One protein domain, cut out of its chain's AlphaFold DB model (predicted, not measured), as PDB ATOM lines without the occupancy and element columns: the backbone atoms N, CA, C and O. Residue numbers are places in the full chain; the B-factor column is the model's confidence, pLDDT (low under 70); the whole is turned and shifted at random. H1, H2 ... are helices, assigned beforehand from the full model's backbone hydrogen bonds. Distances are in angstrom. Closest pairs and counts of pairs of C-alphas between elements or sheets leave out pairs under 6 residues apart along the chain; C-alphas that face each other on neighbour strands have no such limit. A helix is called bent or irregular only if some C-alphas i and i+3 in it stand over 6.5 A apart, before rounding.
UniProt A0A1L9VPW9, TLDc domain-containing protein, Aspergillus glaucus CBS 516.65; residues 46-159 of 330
ATOM      1  N   THR A  46     -18.310   5.300  18.994       79.62
ATOM      2  CA  THR A  46     -18.106   4.659  20.291       79.62
ATOM      3  C   THR A  46     -18.353   3.162  20.173       79.62
ATOM      4  O   THR A  46     -19.410   2.733  19.699       79.62
ATOM      5  N   ILE A  47     -17.406   2.356  20.637       83.56
ATOM      6  CA  ILE A  47     -17.577   0.913  20.798       83.56
ATOM      7  C   ILE A  47     -18.099   0.675  22.219       83.56
ATOM      8  O   ILE A  47     -17.591   1.254  23.181       83.56
ATOM      9  N   SER A  48     -19.133  -0.156  22.374       87.38
ATOM     10  CA  SER A  48     -19.577  -0.539  23.717       87.38
ATOM     11  C   SER A  48     -18.558  -1.481  24.358       87.38
ATOM     12  O   SER A  48     -18.014  -2.365  23.691       87.38
ATOM     13  N   SER A  49     -18.330  -1.325  25.665       88.75
ATOM     14  CA  SER A  49     -17.398  -2.175  26.419       88.75
ATOM     15  C   SER A  49     -17.734  -3.661  26.288       88.75
ATOM     16  O   SER A  49     -16.830  -4.472  26.145       88.75
ATOM     17  N   GLU A  50     -19.021  -4.016  26.281       91.25
ATOM     18  CA  GLU A  50     -19.487  -5.397  26.103       91.25
ATOM     19  C   GLU A  50     -19.068  -5.980  24.745       91.25
ATOM     20  O   GLU A  50     -18.593  -7.111  24.668       91.25
ATOM     21  N   ARG A  51     -19.183  -5.198  23.662       90.19
ATOM     22  CA  ARG A  51     -18.805  -5.659  22.319       90.19
ATOM     23  C   ARG A  51     -17.300  -5.813  22.178       90.19
ATOM     24  O   ARG A  51     -16.864  -6.772  21.547       90.19
ATOM     25  N   LEU A  52     -16.522  -4.885  22.741       91.69
ATOM     26  CA  LEU A  52     -15.070  -5.028  22.738       91.69
ATOM     27  C   LEU A  52     -14.635  -6.210  23.608       91.69
ATOM     28  O   LEU A  52     -13.738  -6.933  23.206       91.69
ATOM     29  N   HIS A  53     -15.289  -6.443  24.748       94.62
ATOM     30  CA  HIS A  53     -15.013  -7.596  25.607       94.62
ATOM     31  C   HIS A  53     -15.255  -8.919  24.888       94.62
ATOM     32  O   HIS A  53     -14.341  -9.732  24.798       94.62
ATOM     33  N   ALA A  54     -16.418  -9.083  24.255       92.06
ATOM     34  CA  ALA A  54     -16.704 -10.271  23.453       92.06
ATOM     35  C   ALA A  54     -15.698 -10.462  22.303       92.06
ATOM     36  O   ALA A  54     -15.256 -11.582  22.049       92.06
ATOM     37  N   LEU A  55     -15.314  -9.376  21.619       91.69
ATOM     38  CA  LEU A  55     -14.322  -9.426  20.546       91.69
ATOM     39  C   LEU A  55     -12.930  -9.801  21.068       91.69
ATOM     40  O   LEU A  55     -12.302 -10.685  20.501       91.69
ATOM     41  N   ALA A  56     -12.458  -9.168  22.141       93.00
ATOM     42  CA  ALA A  56     -11.165  -9.468  22.746       93.00
ATOM     43  C   ALA A  56     -11.110 -10.920  23.236       93.00
ATOM     44  O   ALA A  56     -10.141 -11.614  22.950       93.00
ATOM     45  N   LYS A  57     -12.181 -11.419  23.868       92.31
ATOM     46  CA  LYS A  57     -12.294 -12.827  24.271       92.31
ATOM     47  C   LYS A  57     -12.180 -13.764  23.070       92.31
ATOM     48  O   LYS A  57     -11.421 -14.725  23.119       92.31
ATOM     49  N   LEU A  58     -12.896 -13.468  21.982       88.62
ATOM     50  CA  LEU A  58     -12.822 -14.243  20.742       88.62
ATOM     51  C   LEU A  58     -11.410 -14.227  20.142       88.62
ATOM     52  O   LEU A  58     -10.931 -15.271  19.716       88.62
ATOM     53  N   LEU A  59     -10.755 -13.064  20.105       88.75
ATOM     54  CA  LEU A  59      -9.401 -12.914  19.566       88.75
ATOM     55  C   LEU A  59      -8.368 -13.657  20.414       88.75
ATOM     56  O   LEU A  59      -7.490 -14.293  19.848       88.75
ATOM     57  N   LEU A  60      -8.502 -13.641  21.743       88.19
ATOM     58  CA  LEU A  60      -7.662 -14.452  22.620       88.19
ATOM     59  C   LEU A  60      -7.865 -15.936  22.329       88.19
ATOM     60  O   LEU A  60      -6.884 -16.611  22.066       88.19
ATOM     61  N   VAL A  61      -9.114 -16.424  22.290       84.62
ATOM     62  CA  VAL A  61      -9.434 -17.834  21.972       84.62
ATOM     63  C   VAL A  61      -8.906 -18.248  20.596       84.62
ATOM     64  O   VAL A  61      -8.411 -19.356  20.424       84.62
ATOM     65  N   ALA A  62      -8.948 -17.344  19.623       80.94
ATOM     66  CA  ALA A  62      -8.438 -17.588  18.281       80.94
ATOM     67  C   ALA A  62      -6.927 -17.878  18.235       80.94
ATOM     68  O   ALA A  62      -6.478 -18.539  17.305       80.94
ATOM     69  N   GLN A  63      -6.151 -17.420  19.227       78.00
ATOM     70  CA  GLN A  63      -4.710 -17.697  19.311       78.00
ATOM     71  C   GLN A  63      -4.392 -19.135  19.728       78.00
ATOM     72  O   GLN A  63      -3.280 -19.600  19.484       78.00
ATOM     73  N   PHE A  64      -5.349 -19.837  20.338       72.25
ATOM     74  CA  PHE A  64      -5.114 -21.144  20.943       72.25
ATOM     75  C   PHE A  64      -4.897 -22.240  19.903       72.25
ATOM     76  O   PHE A  64      -4.214 -23.204  20.203       72.25
ATOM     77  N   GLY A  65      -5.499 -22.147  18.718       65.56
ATOM     78  CA  GLY A  65      -5.610 -23.307  17.839       65.56
ATOM     79  C   GLY A  65      -6.832 -23.253  16.929       65.56
ATOM     80  O   GLY A  65      -7.603 -22.286  16.954       65.56
ATOM     81  N   PRO A  66      -7.078 -24.314  16.148       61.81
ATOM     82  CA  PRO A  66      -8.339 -24.487  15.445       61.81
ATOM     83  C   PRO A  66      -9.514 -24.438  16.440       61.81
ATOM     84  O   PRO A  66      -9.558 -25.213  17.388       61.81
ATOM     85  N   PHE A  67     -10.523 -23.595  16.190       57.78
ATOM     86  CA  PHE A  67     -11.699 -23.363  17.065       57.78
ATOM     87  C   PHE A  67     -12.514 -24.605  17.474       57.78
ATOM     88  O   PHE A  67     -13.474 -24.495  18.231       57.78
ATOM     89  N   ASN A  68     -12.183 -25.779  16.944       55.03
ATOM     90  CA  ASN A  68     -12.980 -26.990  17.057       55.03
ATOM     91  C   ASN A  68     -12.497 -27.926  18.178       55.03
ATOM     92  O   ASN A  68     -13.163 -28.930  18.428       55.03
ATOM     93  N   SER A  69     -11.350 -27.648  18.808       58.09
ATOM     94  CA  SER A  69     -10.715 -28.534  19.798       58.09
ATOM     95  C   SER A  69     -10.787 -28.038  21.244       58.09
ATOM     96  O   SER A  69     -10.425 -28.798  22.137       58.09
ATOM     97  N   LEU A  70     -11.259 -26.813  21.496       64.69
ATOM     98  CA  LEU A  70     -11.125 -26.166  22.806       64.69
ATOM     99  C   LEU A  70     -12.462 -26.023  23.522       64.69
ATOM    100  O   LEU A  70     -13.406 -25.433  22.989       64.69
ATOM    101  N   ASP A  71     -12.510 -26.502  24.763       70.44
ATOM    102  CA  ASP A  71     -13.592 -26.196  25.686       70.44
ATOM    103  C   ASP A  71     -13.236 -24.925  26.468       70.44
ATOM    104  O   ASP A  71     -12.328 -24.898  27.294       70.44
ATOM    105  N   ILE A  72     -13.941 -23.829  26.180       70.62
ATOM    106  CA  ILE A  72     -13.699 -22.523  26.812       70.62
ATOM    107  C   ILE A  72     -13.893 -22.604  28.336       70.62
ATOM    108  O   ILE A  72     -13.291 -21.816  29.069       70.62
ATOM    109  N   GLU A  73     -14.703 -23.553  28.821       74.44
ATOM    110  CA  GLU A  73     -14.916 -23.776  30.252       74.44
ATOM    111  C   GLU A  73     -13.643 -24.261  30.975       74.44
ATOM    112  O   GLU A  73     -13.541 -24.101  32.191       74.44
ATOM    113  N   GLU A  74     -12.634 -24.760  30.249       75.44
ATOM    114  CA  GLU A  74     -11.335 -25.168  30.804       75.44
ATOM    115  C   GLU A  74     -10.429 -23.981  31.185       75.44
ATOM    116  O   GLU A  74      -9.418 -24.170  31.866       75.44
ATOM    117  N   PHE A  75     -10.793 -22.745  30.814       82.44
ATOM    118  CA  PHE A  75      -9.980 -21.543  31.038       82.44
ATOM    119  C   PHE A  75     -10.676 -20.535  31.972       82.44
ATOM    120  O   PHE A  75     -11.172 -19.500  31.511       82.44
ATOM    121  N   PRO A  76     -10.688 -20.775  33.299       83.06
ATOM    122  CA  PRO A  76     -11.437 -19.954  34.256       83.06
ATOM    123  C   PRO A  76     -10.979 -18.486  34.309       83.06
ATOM    124  O   PRO A  76     -11.787 -17.598  34.582       83.06
ATOM    125  N   ASP A  77      -9.713 -18.208  33.988       88.50
ATOM    126  CA  ASP A  77      -9.151 -16.850  34.015       88.50
ATOM    127  C   ASP A  77      -9.412 -16.041  32.739       88.50
ATOM    128  O   ASP A  77      -9.118 -14.844  32.698       88.50
ATOM    129  N   LEU A  78      -9.969 -16.652  31.687       91.31
ATOM    130  CA  LEU A  78     -10.119 -16.003  30.382       91.31
ATOM    131  C   LEU A  78     -10.945 -14.712  30.466       91.31
ATOM    132  O   LEU A  78     -10.564 -13.688  29.893       91.31
ATOM    133  N   ASP A  79     -12.057 -14.728  31.205       93.94
ATOM    134  CA  ASP A  79     -12.894 -13.535  31.377       93.94
ATOM    135  C   ASP A  79     -12.195 -12.446  32.191       93.94
ATOM    136  O   ASP A  79     -12.352 -11.254  31.897       93.94
ATOM    137  N   LYS A  80     -11.384 -12.832  33.181       94.75
ATOM    138  CA  LYS A  80     -10.596 -11.896  33.987       94.75
ATOM    139  C   LYS A  80      -9.525 -11.218  33.133       94.75
ATOM    140  O   LYS A  80      -9.458  -9.988  33.124       94.75
ATOM    141  N   VAL A  81      -8.746 -11.990  32.374       95.31
ATOM    142  CA  VAL A  81      -7.718 -11.474  31.452       95.31
ATOM    143  C   VAL A  81      -8.340 -10.551  30.406       95.31
ATOM    144  O   VAL A  81      -7.895  -9.415  30.234       95.31
ATOM    145  N   THR A  82      -9.436 -10.987  29.775       96.12
ATOM    146  CA  THR A  82     -10.184 -10.165  28.810       96.12
ATOM    147  C   THR A  82     -10.615  -8.841  29.441       96.12
ATOM    148  O   THR A  82     -10.463  -7.777  28.842       96.12
ATOM    149  N   SER A  83     -11.114  -8.878  30.679       96.69
ATOM    150  CA  SER A  83     -11.533  -7.673  31.398       96.69
ATOM    151  C   SER A  83     -10.362  -6.725  31.673       96.69
ATOM    152  O   SER A  83     -10.525  -5.515  31.515       96.69
ATOM    153  N   CYS A  84      -9.185  -7.246  32.033       96.88
ATOM    154  CA  CYS A  84      -7.983  -6.434  32.239       96.88
ATOM    155  C   CYS A  84      -7.576  -5.699  30.955       96.88
ATOM    156  O   CYS A  84      -7.289  -4.503  31.008       96.88
ATOM    157  N   ILE A  85      -7.632  -6.380  29.803       96.44
ATOM    158  CA  ILE A  85      -7.368  -5.785  28.484       96.44
ATOM    159  C   ILE A  85      -8.403  -4.703  28.169       96.44
ATOM    160  O   ILE A  85      -8.046  -3.562  27.901       96.44
ATOM    161  N   VAL A  86      -9.699  -5.013  28.259       96.00
ATOM    162  CA  VAL A  86     -10.779  -4.075  27.899       96.00
ATOM    163  C   VAL A  86     -10.770  -2.819  28.771       96.00
ATOM    164  O   VAL A  86     -11.056  -1.735  28.265       96.00
ATOM    165  N   LYS A  87     -10.400  -2.922  30.056       95.44
ATOM    166  CA  LYS A  87     -10.242  -1.752  30.939       95.44
ATOM    167  C   LYS A  87      -9.211  -0.744  30.400       95.44
ATOM    168  O   LYS A  87      -9.374   0.448  30.647       95.44
ATOM    169  N   ALA A  88      -8.208  -1.177  29.631       94.38
ATOM    170  CA  ALA A  88      -7.249  -0.277  28.981       94.38
ATOM    171  C   ALA A  88      -7.902   0.583  27.882       94.38
ATOM    172  O   ALA A  88      -7.549   1.750  27.699       94.38
ATOM    173  N   PHE A  89      -8.893   0.022  27.183       93.62
ATOM    174  CA  PHE A  89      -9.667   0.692  26.134       93.62
ATOM    175  C   PHE A  89     -10.826   1.521  26.708       93.62
ATOM    176  O   PHE A  89     -11.191   2.561  26.160       93.62
ATOM    177  N   HIS A  90     -11.424   1.077  27.814       92.19
ATOM    178  CA  HIS A  90     -12.617   1.676  28.410       92.19
ATOM    179  C   HIS A  90     -12.278   2.595  29.592       92.19
ATOM    180  O   HIS A  90     -12.601   2.319  30.747       92.19
ATOM    181  N   ARG A  91     -11.614   3.714  29.286       87.69
ATOM    182  CA  ARG A  91     -11.051   4.640  30.289       87.69
ATOM    183  C   ARG A  91     -12.071   5.594  30.909       87.69
ATOM    184  O   ARG A  91     -11.842   6.103  31.999       87.69
ATOM    185  N   ASN A  92     -13.176   5.862  30.211       84.88
ATOM    186  CA  ASN A  92     -14.275   6.682  30.714       84.88
ATOM    187  C   ASN A  92     -15.611   5.943  30.510       84.88
ATOM    188  O   ASN A  92     -16.036   5.785  29.362       84.88
ATOM    189  N   PRO A  93     -16.285   5.520  31.597       82.81
ATOM    190  CA  PRO A  93     -17.525   4.755  31.507       82.81
ATOM    191  C   PRO A  93     -18.706   5.542  30.921       82.81
ATOM    192  O   PRO A  93     -19.647   4.926  30.424       82.81
ATOM    193  N   ASP A  94     -18.663   6.877  30.934       84.81
ATOM    194  CA  ASP A  94     -19.802   7.721  30.550       84.81
ATOM    195  C   ASP A  94     -19.962   7.888  29.031       84.81
ATOM    196  O   ASP A  94     -21.041   8.240  28.552       84.81
ATOM    197  N   VAL A  95     -18.897   7.659  28.257       83.12
ATOM    198  CA  VAL A  95     -18.854   7.941  26.806       83.12
ATOM    199  C   VAL A  95     -18.566   6.707  25.948       83.12
ATOM    200  O   VAL A  95     -18.573   6.797  24.722       83.12
ATOM    201  N   GLY A  96     -18.334   5.546  26.567       85.06
ATOM    202  CA  GLY A  96     -17.898   4.333  25.872       85.06
ATOM    203  C   GLY A  96     -16.464   4.430  25.334       85.06
ATOM    204  O   GLY A  96     -15.711   5.348  25.656       85.06
ATOM    205  N   ILE A  97     -16.059   3.457  24.512       87.81
ATOM    206  CA  ILE A  97     -14.701   3.400  23.950       87.81
ATOM    207  C   ILE A  97     -14.659   4.244  22.678       87.81
ATOM    208  O   ILE A  97     -15.164   3.836  21.631       87.81
ATOM    209  N   THR A  98     -14.071   5.430  22.778       86.56
ATOM    210  CA  THR A  98     -13.884   6.345  21.641       86.56
ATOM    211  C   THR A  98     -12.688   5.932  20.781       86.56
ATOM    212  O   THR A  98     -11.788   5.235  21.253       86.56
ATOM    213  N   TRP A  99     -12.624   6.413  19.533       82.62
ATOM    214  CA  TRP A  99     -11.472   6.155  18.660       82.62
ATOM    215  C   TRP A  99     -10.114   6.544  19.284       82.62
ATOM    216  O   TRP A  99      -9.216   5.710  19.252       82.62
ATOM    217  N   PRO A 100      -9.929   7.726  19.913       84.12
ATOM    218  CA  PRO A 100      -8.659   8.053  20.569       84.12
ATOM    219  C   PRO A 100      -8.281   7.108  21.714       84.12
ATOM    220  O   PRO A 100      -7.109   6.790  21.872       84.12
ATOM    221  N   MET A 101      -9.257   6.648  22.507       88.69
ATOM    222  CA  MET A 101      -8.992   5.657  23.562       88.69
ATOM    223  C   MET A 101      -8.558   4.322  22.960       88.69
ATOM    224  O   MET A 101      -7.665   3.674  23.496       88.69
ATOM    225  N   PHE A 102      -9.185   3.932  21.849       88.62
ATOM    226  CA  PHE A 102      -8.852   2.713  21.131       88.62
ATOM    227  C   PHE A 102      -7.457   2.773  20.501       88.62
ATOM    228  O   PHE A 102      -6.671   1.863  20.733       88.62
ATOM    229  N   ASP A 103      -7.143   3.834  19.752       84.56
ATOM    230  CA  ASP A 103      -5.839   4.020  19.099       84.56
ATOM    231  C   ASP A 103      -4.695   4.010  20.118       84.56
ATOM    232  O   ASP A 103      -3.675   3.358  19.911       84.56
ATOM    233  N   ASP A 104      -4.887   4.680  21.255       85.06
ATOM    234  CA  ASP A 104      -3.876   4.733  22.305       85.06
ATOM    235  C   ASP A 104      -3.716   3.383  23.026       85.06
ATOM    236  O   ASP A 104      -2.596   2.924  23.223       85.06
ATOM    237  N   ALA A 105      -4.814   2.700  23.377       89.44
ATOM    238  CA  ALA A 105      -4.754   1.391  24.038       89.44
ATOM    239  C   ALA A 105      -4.222   0.272  23.121       89.44
ATOM    240  O   ALA A 105      -3.542  -0.641  23.590       89.44
ATOM    241  N   ALA A 106      -4.480   0.356  21.812       87.25
ATOM    242  CA  ALA A 106      -3.968  -0.596  20.830       87.25
ATOM    243  C   ALA A 106      -2.430  -0.610  20.769       87.25
ATOM    244  O   ALA A 106      -1.846  -1.651  20.491       87.25
ATOM    245  N   ARG A 107      -1.758   0.500  21.113       84.62
ATOM    246  CA  ARG A 107      -0.285   0.549  21.211       84.62
ATOM    247  C   ARG A 107       0.272  -0.345  22.318       84.62
ATOM    248  O   ARG A 107       1.397  -0.808  22.196       84.62
ATOM    249  N   GLY A 108      -0.501  -0.586  23.379       85.31
ATOM    250  CA  GLY A 108      -0.140  -1.526  24.443       85.31
ATOM    251  C   GLY A 108      -0.461  -2.983  24.105       85.31
ATOM    252  O   GLY A 108      -0.046  -3.873  24.828       85.31
ATOM    253  N   THR A 109      -1.192  -3.240  23.015       90.06
ATOM    254  CA  THR A 109      -1.603  -4.586  22.583       90.06
ATOM    255  C   THR A 109      -1.429  -4.760  21.065       90.06
ATOM    256  O   THR A 109      -2.402  -5.059  20.362       90.06
ATOM    257  N   PRO A 110      -0.209  -4.557  20.527       86.00
ATOM    258  CA  PRO A 110       0.035  -4.508  19.083       86.00
ATOM    259  C   PRO A 110      -0.449  -5.757  18.329       86.00
ATOM    260  O   PRO A 110      -0.905  -5.640  17.192       86.00
ATOM    261  N   PHE A 111      -0.435  -6.933  18.964       86.56
ATOM    262  CA  PHE A 111      -0.853  -8.191  18.334       86.56
ATOM    263  C   PHE A 111      -2.288  -8.626  18.656       86.56
ATOM    264  O   PHE A 111      -2.683  -9.735  18.292       86.56
ATOM    265  N   LEU A 112      -3.112  -7.779  19.293       87.62
ATOM    266  CA  LEU A 112      -4.508  -8.124  19.618       87.62
ATOM    267  C   LEU A 112      -5.301  -8.582  18.391       87.62
ATOM    268  O   LEU A 112      -6.087  -9.524  18.469       87.62
ATOM    269  N   PHE A 113      -5.085  -7.930  17.251       86.62
ATOM    270  CA  PHE A 113      -5.808  -8.220  16.017       86.62
ATOM    271  C   PHE A 113      -5.102  -9.219  15.100       86.62
ATOM    272  O   PHE A 113      -5.679  -9.575  14.075       86.62
ATOM    273  N   THR A 114      -3.919  -9.727  15.459       80.44
ATOM    274  CA  THR A 114      -3.219 -10.746  14.658       80.44
ATOM    275  C   THR A 114      -4.101 -11.977  14.461       80.44
ATOM    276  O   THR A 114      -4.201 -12.508  13.363       80.44
ATOM    277  N   SER A 115      -4.867 -12.364  15.477       79.44
ATOM    278  CA  SER A 115      -5.776 -13.517  15.421       79.44
ATOM    279  C   SER A 115      -7.011 -13.299  14.550       79.44
ATOM    280  O   SER A 115      -7.717 -14.248  14.211       79.44
ATOM    281  N   LEU A 116      -7.295 -12.055  14.147       83.31
ATOM    282  CA  LEU A 116      -8.372 -11.788  13.201       83.31
ATOM    283  C   LEU A 116      -8.060 -12.411  11.839       83.31
ATOM    284  O   LEU A 116      -8.972 -12.927  11.193       83.31
ATOM    285  N   SER A 117      -6.794 -12.402  11.407       74.31
ATOM    286  CA  SER A 117      -6.399 -13.057  10.158       74.31
ATOM    287  C   SER A 117      -6.648 -14.566  10.235       74.31
ATOM    288  O   SER A 117      -7.218 -15.117   9.298       74.31
ATOM    289  N   GLN A 118      -6.352 -15.198  11.377       72.44
ATOM    290  CA  GLN A 118      -6.614 -16.619  11.645       72.44
ATOM    291  C   GLN A 118      -8.117 -16.943  11.601       72.44
ATOM    292  O   GLN A 118      -8.534 -17.912  10.974       72.44
ATOM    293  N   ILE A 119      -8.968 -16.097  12.191       77.19
ATOM    294  CA  ILE A 119     -10.430 -16.250  12.080       77.19
ATOM    295  C   ILE A 119     -10.876 -16.159  10.617       77.19
ATOM    296  O   ILE A 119     -11.684 -16.961  10.147       77.19
ATOM    297  N   LEU A 120     -10.381 -15.160   9.886       76.38
ATOM    298  CA  LEU A 120     -10.768 -14.924   8.496       76.38
ATOM    299  C   LEU A 120     -10.273 -16.034   7.563       76.38
ATOM    300  O   LEU A 120     -10.974 -16.387   6.611       76.38
ATOM    301  N   SER A 121      -9.107 -16.610   7.848       70.56
ATOM    302  CA  SER A 121      -8.482 -17.657   7.043       70.56
ATOM    303  C   SER A 121      -9.380 -18.902   6.948       70.56
ATOM    304  O   SER A 121      -9.592 -19.421   5.845       70.56
ATOM    305  N   ILE A 122     -10.067 -19.254   8.045       68.81
ATOM    306  CA  ILE A 122     -11.081 -20.322   8.117       68.81
ATOM    307  C   ILE A 122     -12.203 -20.103   7.105       68.81
ATOM    308  O   ILE A 122     -12.563 -21.018   6.363       68.81
ATOM    309  N   PHE A 123     -12.740 -18.884   7.019       69.56
ATOM    310  CA  PHE A 123     -13.814 -18.566   6.072       69.56
ATOM    311  C   PHE A 123     -13.346 -18.587   4.613       69.56
ATOM    312  O   PHE A 123     -14.164 -18.753   3.707       69.56
ATOM    313  N   THR A 124     -12.044 -18.429   4.375       70.19
ATOM    314  CA  THR A 124     -11.449 -18.461   3.031       70.19
ATOM    315  C   THR A 124     -10.907 -19.833   2.624       70.19
ATOM    316  O   THR A 124     -10.464 -19.991   1.486       70.19
ATOM    317  N   GLY A 125     -10.957 -20.832   3.513       63.28
ATOM    318  CA  GLY A 125     -10.441 -22.180   3.257       63.28
ATOM    319  C   GLY A 125      -8.913 -22.267   3.182       63.28
ATOM    320  O   GLY A 125      -8.390 -23.270   2.701       63.28
ATOM    321  N   ARG A 126      -8.199 -21.228   3.634       58.66
ATOM    322  CA  ARG A 126      -6.741 -21.214   3.786       58.66
ATOM    323  C   ARG A 126      -6.430 -21.416   5.261       58.66
ATOM    324  O   ARG A 126      -6.329 -20.451   5.999       58.66
ATOM    325  N   LEU A 127      -6.368 -22.661   5.713       58.06
ATOM    326  CA  LEU A 127      -5.837 -22.943   7.043       58.06
ATOM    327  C   LEU A 127      -4.316 -22.834   6.937       58.06
ATOM    328  O   LEU A 127      -3.678 -23.799   6.526       58.06
ATOM    329  N   ASP A 128      -3.754 -21.665   7.244       54.47
ATOM    330  CA  ASP A 128      -2.331 -21.605   7.579       54.47
ATOM    331  C   ASP A 128      -2.165 -22.349   8.906       54.47
ATOM    332  O   ASP A 128      -2.763 -21.987   9.922       54.47
ATOM    333  N   SER A 129      -1.444 -23.465   8.851       52.22
ATOM    334  CA  SER A 129      -1.207 -24.380   9.969       52.22
ATOM    335  C   SER A 129      -0.093 -23.921  10.905       52.22
ATOM    336  O   SER A 129       0.109 -24.540  11.942       52.22
ATOM    337  N   ASP A 130       0.634 -22.866  10.551       52.41
ATOM    338  CA  ASP A 130       2.034 -22.761  10.974       52.41
ATOM    339  C   ASP A 130       2.253 -21.957  12.269       52.41
ATOM    340  O   ASP A 130       3.392 -21.779  12.679       52.41
ATOM    341  N   TYR A 131       1.193 -21.482  12.942       56.28
ATOM    342  CA  TYR A 131       1.335 -20.579  14.100       56.28
ATOM    343  C   TYR A 131       0.268 -20.749  15.192       56.28
ATOM    344  O   TYR A 131      -0.207 -19.755  15.760       56.28
ATOM    345  N   TYR A 132      -0.164 -21.979  15.468       63.53
ATOM    346  CA  TYR A 132      -1.025 -22.238  16.622       63.53
ATOM    347  C   TYR A 132      -0.188 -22.450  17.881       63.53
ATOM    348  O   TYR A 132       0.819 -23.145  17.864       63.53
ATOM    349  N   LEU A 133      -0.627 -21.843  18.983       65.56
ATOM    350  CA  LEU A 133       0.035 -21.926  20.285       65.56
ATOM    351  C   LEU A 133      -0.516 -23.096  21.129       65.56
ATOM    352  O   LEU A 133      -0.405 -23.090  22.351       65.56
ATOM    353  N   GLU A 134      -1.137 -24.092  20.491       60.97
ATOM    354  CA  GLU A 134      -1.834 -25.210  21.148       60.97
ATOM    355  C   GLU A 134      -0.902 -26.093  21.992       60.97
ATOM    356  O   GLU A 134      -1.313 -26.586  23.043       60.97
ATOM    357  N   ASP A 135       0.371 -26.207  21.608       60.44
ATOM    358  CA  ASP A 135       1.376 -26.972  22.357       60.44
ATOM    359  C   ASP A 135       1.937 -26.216  23.581       60.44
ATOM    360  O   ASP A 135       2.710 -26.773  24.361       60.44
ATOM    361  N   LEU A 136       1.523 -24.959  23.800       65.00
ATOM    362  CA  LEU A 136       2.045 -24.088  24.861       65.00
ATOM    363  C   LEU A 136       1.243 -24.122  26.151       65.00
ATOM    364  O   LEU A 136       1.457 -23.267  27.006       65.00
ATOM    365  N   VAL A 137       0.327 -25.078  26.326       60.09
ATOM    366  CA  VAL A 137      -0.422 -25.217  27.581       60.09
ATOM    367  C   VAL A 137       0.547 -25.568  28.714       60.09
ATOM    368  O   VAL A 137       0.994 -26.716  28.803       60.09
ATOM    369  N   PRO A 138       0.886 -24.613  29.605       59.09
ATOM    370  CA  PRO A 138       1.790 -24.899  30.700       59.09
ATOM    371  C   PRO A 138       1.084 -25.889  31.621       59.09
ATOM    372  O   PRO A 138      -0.121 -25.782  31.866       59.09
ATOM    373  N   GLN A 139       1.814 -26.882  32.134       55.47
ATOM    374  CA  GLN A 139       1.212 -27.853  33.041       55.47
ATOM    375  C   GLN A 139       0.690 -27.122  34.299       55.47
ATOM    376  O   GLN A 139       1.491 -26.569  35.057       55.47
ATOM    377  N   PRO A 140      -0.631 -27.129  34.565       53.31
ATOM    378  CA  PRO A 140      -1.287 -26.184  35.480       53.31
ATOM    379  C   PRO A 140      -0.991 -26.409  36.972       53.31
ATOM    380  O   PRO A 140      -1.522 -25.711  37.828       53.31
ATOM    381  N   VAL A 141      -0.157 -27.388  37.328       56.53
ATOM    382  CA  VAL A 141       0.053 -27.786  38.731       56.53
ATOM    383  C   VAL A 141       1.140 -26.945  39.419       56.53
ATOM    384  O   VAL A 141       1.268 -26.995  40.642       56.53
ATOM    385  N   ALA A 142       1.922 -26.153  38.673       67.75
ATOM    386  CA  ALA A 142       3.157 -25.562  39.194       67.75
ATOM    387  C   ALA A 142       3.433 -24.097  38.808       67.75
ATOM    388  O   ALA A 142       4.564 -23.659  39.010       67.75
ATOM    389  N   THR A 143       2.453 -23.330  38.325       84.25
ATOM    390  CA  THR A 143       2.642 -21.907  37.975       84.25
ATOM    391  C   THR A 143       1.329 -21.118  38.045       84.25
ATOM    392  O   THR A 143       0.255 -21.701  37.884       84.25
ATOM    393  N   PHE A 144       1.405 -19.804  38.294       87.06
ATOM    394  CA  PHE A 144       0.270 -18.889  38.098       87.06
ATOM    395  C   PHE A 144       0.115 -18.424  36.640       87.06
ATOM    396  O   PHE A 144      -0.880 -17.784  36.308       87.06
ATOM    397  N   LEU A 145       1.087 -18.714  35.773       88.69
ATOM    398  CA  LEU A 145       1.055 -18.420  34.349       88.69
ATOM    399  C   LEU A 145       0.075 -19.374  33.658       88.69
ATOM    400  O   LEU A 145       0.446 -20.414  33.123       88.69
ATOM    401  N   THR A 146      -1.209 -19.033  33.710       87.75
ATOM    402  CA  THR A 146      -2.250 -19.779  33.004       87.75
ATOM    403  C   THR A 146      -2.220 -19.462  31.515       87.75
ATOM    404  O   THR A 146      -1.703 -18.428  31.086       87.75
ATOM    405  N   PHE A 147      -2.800 -20.338  30.698       85.38
ATOM    406  CA  PHE A 147      -2.813 -20.132  29.253       85.38
ATOM    407  C   PHE A 147      -3.415 -18.771  28.829       85.38
ATOM    408  O   PHE A 147      -2.804 -18.095  28.003       85.38
ATOM    409  N   PRO A 148      -4.532 -18.278  29.415       89.62
ATOM    410  CA  PRO A 148      -5.007 -16.923  29.133       89.62
ATOM    411  C   PRO A 148      -3.975 -15.820  29.410       89.62
ATOM    412  O   PRO A 148      -3.921 -14.847  28.661       89.62
ATOM    413  N   ILE A 149      -3.145 -15.962  30.447       92.44
ATOM    414  CA  ILE A 149      -2.075 -15.003  30.753       92.44
ATOM    415  C   ILE A 149      -0.959 -15.091  29.705       92.44
ATOM    416  O   ILE A 149      -0.460 -14.054  29.275       92.44
ATOM    417  N   ILE A 150      -0.611 -16.292  29.226       90.44
ATOM    418  CA  ILE A 150       0.320 -16.448  28.094       90.44
ATOM    419  C   ILE A 150      -0.218 -15.711  26.868       90.44
ATOM    420  O   ILE A 150       0.499 -14.900  26.294       90.44
ATOM    421  N   MET A 151      -1.492 -15.895  26.512       89.25
ATOM    422  CA  MET A 151      -2.089 -15.165  25.384       89.25
ATOM    423  C   MET A 151      -2.070 -13.650  25.602       89.25
ATOM    424  O   MET A 151      -1.852 -12.890  24.661       89.25
ATOM    425  N   GLN A 152      -2.251 -13.193  26.846       93.38
ATOM    426  CA  GLN A 152      -2.110 -11.781  27.194       93.38
ATOM    427  C   GLN A 152      -0.683 -11.264  26.958       93.38
ATOM    428  O   GLN A 152      -0.526 -10.153  26.455       93.38
ATOM    429  N   LEU A 153       0.344 -12.056  27.283       93.12
ATOM    430  CA  LEU A 153       1.740 -11.744  26.965       93.12
ATOM    431  C   LEU A 153       1.974 -11.740  25.451       93.12
ATOM    432  O   LEU A 153       2.589 -10.807  24.936       93.12
ATOM    433  N   CYS A 154       1.419 -12.707  24.713       89.31
ATOM    434  CA  CYS A 154       1.491 -12.750  23.251       89.31
ATOM    435  C   CYS A 154       0.889 -11.501  22.591       89.31
ATOM    436  O   CYS A 154       1.259 -11.167  21.474       89.31
ATOM    437  N   LEU A 155       0.018 -10.739  23.259       89.69
ATOM    438  CA  LEU A 155      -0.443  -9.460  22.705       89.69
ATOM    439  C   LEU A 155       0.677  -8.427  22.550       89.69
ATOM    440  O   LEU A 155       0.501  -7.468  21.796       89.69
ATOM    441  N   ILE A 156       1.791  -8.622  23.259       89.94
ATOM    442  CA  ILE A 156       2.888  -7.668  23.389       89.94
ATOM    443  C   ILE A 156       4.202  -8.243  22.857       89.94
ATOM    444  O   ILE A 156       4.902  -7.545  22.143       89.94
ATOM    445  N   ILE A 157       4.542  -9.493  23.188       89.06
ATOM    446  CA  ILE A 157       5.882 -10.068  22.947       89.06
ATOM    447  C   ILE A 157       5.858 -11.298  22.028       89.06
ATOM    448  O   ILE A 157       6.760 -12.128  22.082       89.06
ATOM    449  N   ARG A 158       4.822 -11.441  21.185       85.12
ATOM    450  CA  ARG A 158       4.641 -12.606  20.295       85.12
ATOM    451  C   ARG A 158       5.877 -12.920  19.461       85.12
ATOM    452  O   ARG A 158       6.324 -14.056  19.476       85.12
ATOM    453  N   GLU A 159       6.415 -11.921  18.775       81.44
ATOM    454  CA  GLU A 159       7.536 -12.089  17.838       81.44
ATOM    455  C   GLU A 159       8.910 -12.019  18.534       81.44
ATOM    456  O   GLU A 159       9.951 -12.052  17.889       81.44
TER     457      GLU A 159
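AT A GLANCE: This is residues 46 to 159 of the 330 residues of the protein "TLDc domain-containing protein" of Aspergillus glaucus CBS 516.65 (UniProt A0A1L9VPW9). Two helices, H1 and H2, cross steeply to make the core, with the short helix H3 at the last residues of H2 and, toward the opposite end, H4 packed on the last residues of H1, 59 to 62, and H5 packed on the first residues of H2, 78 to 81. From H4, a long stretch without a named element, residues 125 to 146, swings round the outside to reach H5. The printed part has 114 residues with five named helices, H1 to H5 in chain order, and no named strand; the class is all helix, with 58 residues in the helices. The whole is compact, with a radius of gyration of the C-alphas of 14.6 A and spans of 40 by 39 by 26 A.

IN THESE COORDINATES: Find C-alpha 49 at (-17.398, -2.175, 26.419); from there H1, the longest helix by residues, runs 19.6 A to C-alpha 62 at (-8.438, -17.588, 18.281). H2 takes residues 78 to 89 and is 17.2 A long. Next come H3, residues 99 to 106, 10.3 A, and H4, residues 114 to 124, 16.2 A. H5, residues 147 to 159, covers 17.4 A and ends at C-alpha 159 at (7.536, -12.089, 17.838); it is irregular, with C-alphas 156 and 159 8.5 A apart.

HOW THE PARTS SIT: Begin with H1 and H2, the hubs, each touching three other helices. They touch each other at a steep tilt of 54 degrees, opposite ways; their closest C-alphas, Lys 57 and Thr 82, are 5.7 A apart. With residues 59 to 62 alone, H1 touches H4, about perpendicular at 73 degrees; the closest C-alphas are those of Leu 59 and Ser 115, 5.5 A apart. H1 and H5 only just touch, with 3 pairs of C-alphas within 8 A, the closest being Leu 60 and Met 151 at 6.3 A. H2 touches H5 at a steep tilt of 47 degrees, the same way, closest at the C-alphas of Leu 78 and Pro 148, 5.3 A. At residues 88 to 89 alone H2 touches H3, closest at the C-alphas of Phe 89 and Ala 105, 5.4 A. The packing is mostly crossed, with no touching pair at a shallow tilt. H3 is apart from H1, H4 and H5. Every O i to N i+4 pair is within hydrogen-bond range in H1 and H3, but 6 of 8 in H2, 4 of 7 in H4 and 6 of 9 in H5.

THE WHOLE: Look to Asp 94 and Ser 129 for the two C-alphas farthest apart, 42.4 A. The printed part has no cut. The links from H1 to H2 and from H4 to H5 are long, with 15 and 22 residues. Residues 46 to 47 pair with residues 97 to 98, antiparallel. The mean pLDDT of the printed part is 80.4; residues 65 to 70, 122 to 123 and 125 to 142 are under 70.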